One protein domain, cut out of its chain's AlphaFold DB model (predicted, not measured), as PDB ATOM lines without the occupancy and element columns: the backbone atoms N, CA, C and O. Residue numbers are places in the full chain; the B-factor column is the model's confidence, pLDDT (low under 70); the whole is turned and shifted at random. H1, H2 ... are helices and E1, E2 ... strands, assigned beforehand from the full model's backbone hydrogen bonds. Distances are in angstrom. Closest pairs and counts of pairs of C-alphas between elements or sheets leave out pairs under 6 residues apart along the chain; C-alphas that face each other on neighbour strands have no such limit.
ATOM      1  N   ALA A 467     345.116 199.215 289.097       54.53
ATOM      2  CA  ALA A 467     346.495 198.975 289.506       54.53
ATOM      3  C   ALA A 467     347.072 197.605 289.117       54.53
ATOM      4  O   ALA A 467     348.260 197.497 288.832       54.53
ATOM      5  N   CYS A 468     346.269 196.543 289.208       59.31
ATOM      6  CA  CYS A 468     346.740 195.154 289.096       59.31
ATOM      7  C   CYS A 468     345.823 194.257 288.254       59.31
ATOM      8  O   CYS A 468     345.980 193.037 288.283       59.31
ATOM      9  N   GLN A 469     344.827 194.850 287.587       66.50
ATOM     10  CA  GLN A 469     343.823 194.235 286.703       66.50
ATOM     11  C   GLN A 469     343.080 193.015 287.277       66.50
ATOM     12  O   GLN A 469     342.337 192.330 286.585       66.50
ATOM     13  N   THR A 470     343.218 192.769 288.578       69.56
ATOM     14  CA  THR A 470     342.585 191.651 289.271       69.56
ATOM     15  C   THR A 470     341.092 191.959 289.472       69.56
ATOM     16  O   THR A 470     340.771 193.101 289.832       69.56
ATOM     17  N   PRO A 471     340.173 190.994 289.266       71.00
ATOM     18  CA  PRO A 471     338.739 191.214 289.432       71.00
ATOM     19  C   PRO A 471     338.375 191.649 290.857       71.00
ATOM     20  O   PRO A 471     338.939 191.178 291.851       71.00
ATOM     21  N   LYS A 472     337.410 192.571 290.918       65.38
ATOM     22  CA  LYS A 472     336.960 193.336 292.089       65.38
ATOM     23  C   LYS A 472     336.833 192.521 293.370       65.38
ATOM     24  O   LYS A 472     337.448 192.870 294.382       65.38
ATOM     25  N   ASP A 473     336.086 191.432 293.308       67.75
ATOM     26  CA  ASP A 473     335.663 190.693 294.499       67.75
ATOM     27  C   ASP A 473     336.809 189.885 295.128       67.75
ATOM     28  O   ASP A 473     336.783 189.591 296.318       67.75
ATOM     29  N   SER A 474     337.879 189.629 294.365       61.50
ATOM     30  CA  SER A 474     339.085 188.939 294.845       61.50
ATOM     31  C   SER A 474     340.186 189.871 295.373       61.50
ATOM     32  O   SER A 474     341.124 189.403 296.021       61.50
ATOM     33  N   CYS A 475     340.114 191.186 295.110       69.12
ATOM     34  CA  CYS A 475     341.169 192.119 295.524       69.12
ATOM     35  C   CYS A 475     340.723 193.261 296.442       69.12
ATOM     36  O   CYS A 475     341.611 193.930 296.935       69.12
ATOM     37  N   MET A 476     339.456 193.531 296.755       76.44
ATOM     38  CA  MET A 476     339.160 194.643 297.685       76.44
ATOM     39  C   MET A 476     339.277 194.275 299.178       76.44
ATOM     40  O   MET A 476     338.739 193.268 299.625       76.44
ATOM     41  N   ARG A 477     339.889 195.166 299.972       83.56
ATOM     42  CA  ARG A 477     339.783 195.236 301.442       83.56
ATOM     43  C   ARG A 477     339.330 196.618 301.904       83.56
ATOM     44  O   ARG A 477     339.593 197.625 301.244       83.56
ATOM     45  N   LYS A 478     338.705 196.682 303.080       89.56
ATOM     46  CA  LYS A 478     338.432 197.944 303.781       89.56
ATOM     47  C   LYS A 478     339.696 198.385 304.529       89.56
ATOM     48  O   LYS A 478     340.197 197.647 305.372       89.56
ATOM     49  N   GLY A 479     340.211 199.569 304.216       82.88
ATOM     50  CA  GLY A 479     341.202 200.271 305.033       82.88
ATOM     51  C   GLY A 479     340.499 201.288 305.926       82.88
ATOM     52  O   GLY A 479     339.868 202.206 305.405       82.88
ATOM     53  N   TYR A 480     340.587 201.117 307.240       84.56
ATOM     54  CA  TYR A 480     340.141 202.107 308.224       84.56
ATOM     55  C   TYR A 480     341.276 203.106 308.511       84.56
ATOM     56  O   TYR A 480     342.389 202.927 308.012       84.56
ATOM     57  N   ASP A 481     340.978 204.183 309.241       77.38
ATOM     58  CA  ASP A 481     341.958 205.180 309.714       77.38
ATOM     59  C   ASP A 481     342.829 205.801 308.603       77.38
ATOM     60  O   ASP A 481     344.006 206.114 308.776       77.38
ATOM     61  N   TRP A 482     342.233 205.995 307.422       75.62
ATOM     62  CA  TRP A 482     342.915 206.571 306.264       75.62
ATOM     63  C   TRP A 482     343.326 208.031 306.543       75.62
ATOM     64  O   TRP A 482     342.440 208.878 306.690       75.62
ATOM     65  N   PRO A 483     344.631 208.374 306.556       57.66
ATOM     66  CA  PRO A 483     345.111 209.653 307.092       57.66
ATOM     67  C   PRO A 483     344.808 210.859 306.192       57.66
ATOM     68  O   PRO A 483     344.929 211.997 306.626       57.66
ATOM     69  N   PHE A 484     344.392 210.632 304.944       62.38
ATOM     70  CA  PHE A 484     344.041 211.693 304.003       62.38
ATOM     71  C   PHE A 484     342.543 212.017 304.092       62.38
ATOM     72  O   PHE A 484     341.700 211.109 304.093       62.38
ATOM     73  N   GLU A 485     342.201 213.303 304.151       56.16
ATOM     74  CA  GLU A 485     340.820 213.808 304.296       56.16
ATOM     75  C   GLU A 485     339.937 213.550 303.059       56.16
ATOM     76  O   GLU A 485     338.713 213.616 303.123       56.16
ATOM     77  N   ASP A 486     340.567 213.157 301.952       59.03
ATOM     78  CA  ASP A 486     340.010 212.741 300.671       59.03
ATOM     79  C   ASP A 486     338.587 212.152 300.673       59.03
ATOM     80  O   ASP A 486     338.358 210.994 301.064       59.03
ATOM     81  N   GLY A 487     337.690 212.878 299.994       57.16
ATOM     82  CA  GLY A 487     336.409 212.376 299.500       57.16
ATOM     83  C   GLY A 487     336.525 210.979 298.872       57.16
ATOM     84  O   GLY A 487     337.523 210.628 298.224       57.16
ATOM     85  N   GLY A 488     335.525 210.140 299.142       69.81
ATOM     86  CA  GLY A 488     335.575 208.694 298.900       69.81
ATOM     87  C   GLY A 488     335.844 207.848 300.151       69.81
ATOM     88  O   GLY A 488     335.947 206.627 300.030       69.81
ATOM     89  N   ARG A 489     335.909 208.455 301.348       82.56
ATOM     90  CA  ARG A 489     335.613 207.731 302.595       82.56
ATOM     91  C   ARG A 489     334.162 207.236 302.535       82.56
ATOM     92  O   ARG A 489     333.261 207.989 302.175       82.56
ATOM     93  N   ARG A 490     333.948 205.966 302.857       87.31
ATOM     94  CA  ARG A 490     332.638 205.320 303.012       87.31
ATOM     95  C   ARG A 490     332.419 205.057 304.494       87.31
ATOM     96  O   ARG A 490     333.386 204.832 305.208       87.31
ATOM     97  N   ILE A 491     331.175 205.074 304.950       91.88
ATOM     98  CA  ILE A 491     330.838 204.709 306.328       91.88
ATOM     99  C   ILE A 491     330.372 203.253 306.331       91.88
ATOM    100  O   ILE A 491     329.630 202.837 305.438       91.88
ATOM    101  N   ASP A 492     330.883 202.460 307.271       92.75
ATOM    102  CA  ASP A 492     330.475 201.066 307.446       92.75
ATOM    103  C   ASP A 492     329.194 200.943 308.283       92.75
ATOM    104  O   ASP A 492     328.774 201.908 308.922       92.75
ATOM    105  N   SER A 493     328.616 199.743 308.361       94.06
ATOM    106  CA  SER A 493     327.486 199.436 309.261       94.06
ATOM    107  C   SER A 493     327.726 199.872 310.716       94.06
ATOM    108  O   SER A 493     326.790 200.242 311.415       94.06
ATOM    109  N   HIS A 494     328.986 199.870 311.159       93.81
ATOM    110  CA  HIS A 494     329.420 200.280 312.498       93.81
ATOM    111  C   HIS A 494     329.760 201.778 312.624       93.81
ATOM    112  O   HIS A 494     330.468 202.162 313.553       93.81
ATOM    113  N   GLY A 495     329.367 202.625 311.667       93.56
ATOM    114  CA  GLY A 495     329.637 204.071 311.689       93.56
ATOM    115  C   GLY A 495     331.092 204.473 311.396       93.56
ATOM    116  O   GLY A 495     331.394 205.659 311.278       93.56
ATOM    117  N   ARG A 496     332.009 203.511 311.235       92.12
ATOM    118  CA  ARG A 496     333.439 203.776 311.003       92.12
ATOM    119  C   ARG A 496     333.703 204.176 309.556       92.12
ATOM    120  O   ARG A 496     333.234 203.512 308.630       92.12
ATOM    121  N   ALA A 497     334.499 205.224 309.362       87.81
ATOM    122  CA  ALA A 497     334.957 205.634 308.041       87.81
ATOM    123  C   ALA A 497     336.039 204.674 307.510       87.81
ATOM    124  O   ALA A 497     337.023 204.391 308.193       87.81
ATOM    125  N   TYR A 498     335.877 204.205 306.274       88.62
ATOM    126  CA  TYR A 498     336.813 203.324 305.583       88.62
ATOM    127  C   TYR A 498     337.004 203.727 304.118       88.62
ATOM    128  O   TYR A 498     336.225 204.486 303.538       88.62
ATOM    129  N   VAL A 499     338.043 203.187 303.493       85.94
ATOM    130  CA  VAL A 499     338.329 203.321 302.061       85.94
ATOM    131  C   VAL A 499     338.514 201.932 301.448       85.94
ATOM    132  O   VAL A 499     339.030 201.029 302.103       85.94
ATOM    133  N   ASN A 500     338.101 201.731 300.194       81.56
ATOM    134  CA  ASN A 500     338.377 200.471 299.495       81.56
ATOM    135  C   ASN A 500     339.821 200.490 298.991       81.56
ATOM    136  O   ASN A 500     340.139 201.293 298.112       81.56
ATOM    137  N   LEU A 501     340.674 199.615 299.518       78.44
ATOM    138  CA  LEU A 501     342.041 199.388 299.048       78.44
ATOM    139  C   LEU A 501     342.116 198.046 298.307       78.44
ATOM    140  O   LEU A 501     341.354 197.140 298.633       78.44
ATOM    141  N   CYS A 502     343.044 197.861 297.367       73.69
ATOM    142  CA  CYS A 502     343.340 196.509 296.879       73.69
ATOM    143  C   CYS A 502     344.174 195.726 297.913       73.69
ATOM    144  O   CYS A 502     345.018 196.298 298.603       73.69
ATOM    145  N   ASN A 503     344.019 194.406 297.959       70.06
ATOM    146  CA  ASN A 503     344.834 193.461 298.713       70.06
ATOM    147  C   ASN A 503     346.221 193.319 298.088       70.06
ATOM    148  O   ASN A 503     347.216 193.412 298.793       70.06
ATOM    149  N   LYS A 504     346.298 193.153 296.759       66.06
ATOM    150  CA  LYS A 504     347.573 192.923 296.056       66.06
ATOM    151  C   LYS A 504     348.492 194.147 296.038       66.06
ATOM    152  O   LYS A 504     349.693 193.991 296.182       66.06
ATOM    153  N   CYS A 505     347.949 195.349 295.831       65.31
ATOM    154  CA  CYS A 505     348.753 196.575 295.712       65.31
ATOM    155  C   CYS A 505     348.572 197.576 296.864       65.31
ATOM    156  O   CYS A 505     349.311 198.545 296.929       65.31
ATOM    157  N   GLY A 506     347.601 197.391 297.768       67.50
ATOM    158  CA  GLY A 506     347.357 198.308 298.891       67.50
ATOM    159  C   GLY A 506     346.652 199.626 298.536       67.50
ATOM    160  O   GLY A 506     346.400 200.432 299.427       67.50
ATOM    161  N   LEU A 507     346.317 199.858 297.264       66.69
ATOM    162  CA  LEU A 507     345.933 201.179 296.752       66.69
ATOM    163  C   LEU A 507     344.423 201.415 296.739       66.69
ATOM    164  O   LEU A 507     343.666 200.476 296.497       66.69
ATOM    165  N   ARG A 508     343.982 202.676 296.892       70.62
ATOM    166  CA  ARG A 508     342.561 203.054 296.765       70.62
ATOM    167  C   ARG A 508     341.993 202.611 295.411       70.62
ATOM    168  O   ARG A 508     342.340 203.186 294.378       70.62
ATOM    169  N   TRP A 509     341.053 201.664 295.435       65.31
ATOM    170  CA  TRP A 509     340.354 201.151 294.250       65.31
ATOM    171  C   TRP A 509     339.771 202.286 293.404       65.31
ATOM    172  O   TRP A 509     339.949 202.339 292.194       65.31
ATOM    173  N   ASP A 510     339.154 203.245 294.094       61.81
ATOM    174  CA  ASP A 510     338.363 204.329 293.510       61.81
ATOM    175  C   ASP A 510     339.209 205.541 293.061       61.81
ATOM    176  O   ASP A 510     338.653 206.498 292.534       61.81
ATOM    177  N   LYS A 511     340.534 205.540 293.291       61.34
ATOM    178  CA  LYS A 511     341.431 206.668 292.946       61.34
ATOM    179  C   LYS A 511     342.745 206.290 292.260       61.34
ATOM    180  O   LYS A 511     343.435 207.183 291.785       61.34
ATOM    181  N   SER A 512     343.127 205.012 292.224       53.56
ATOM    182  CA  SER A 512     344.494 204.625 291.832       53.56
ATOM    183  C   SER A 512     344.873 204.960 290.382       53.56
ATOM    184  O   SER A 512     346.063 205.075 290.117       53.56
ATOM    185  N   ALA A 513     343.892 205.152 289.486       55.53
ATOM    186  CA  ALA A 513     343.975 205.864 288.196       55.53
ATOM    187  C   ALA A 513     345.232 205.620 287.322       55.53
ATOM    188  O   ALA A 513     345.566 206.453 286.486       55.53
TER     189      ALA A 513
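This is residues 467 to 513 of the 577 residues of an uncharacterized protein of Bifiguratus adelaidae (UniProt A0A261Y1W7). With little regular structure, this domain is a two-strand hairpin, E1 and E2, with the short helix H1 at one end and the long loop of residues 481 to 496 at the other. The 47 printed residues hold H1, E1 and E2 in that order, the two-strand sheet being antiparallel. The class is mixed, helices and strands, with 15 residues in named elements. It is compact, with a radius of gyration of the C-alphas of 10.6 A and spans of 30 by 20 by 12 A.

H1, residues 472 to 475, begins at C-alpha 472 (336.960, 193.336, 292.089). E1, residues 476 to 480, is 13.0 A long. E2, residues 497 to 502, is 16.7 A long and ends at C-alpha 502 (343.340, 196.509, 296.879).

E1 and E2 form an antiparallel hairpin at 144 degrees. N 477 and O 501, 2.8 A apart, are within hydrogen-bond range. Residues 490 to 491 pair antiparallel with residues 497 to 498 of E2. The closest C-alphas of H1 and E2, Cys 475 and Cys 502, are 5.1 A apart. H1 is too short for an O i to N i+4 pair.

The C-alphas farthest apart, Gln 469 and Gly 495, are 30.4 A apart. The printed part has no cut. E1 to E2 is a long link. Mean pLDDT of the printed part is 73.3, with 23 residues under 70, among them 483 to 488.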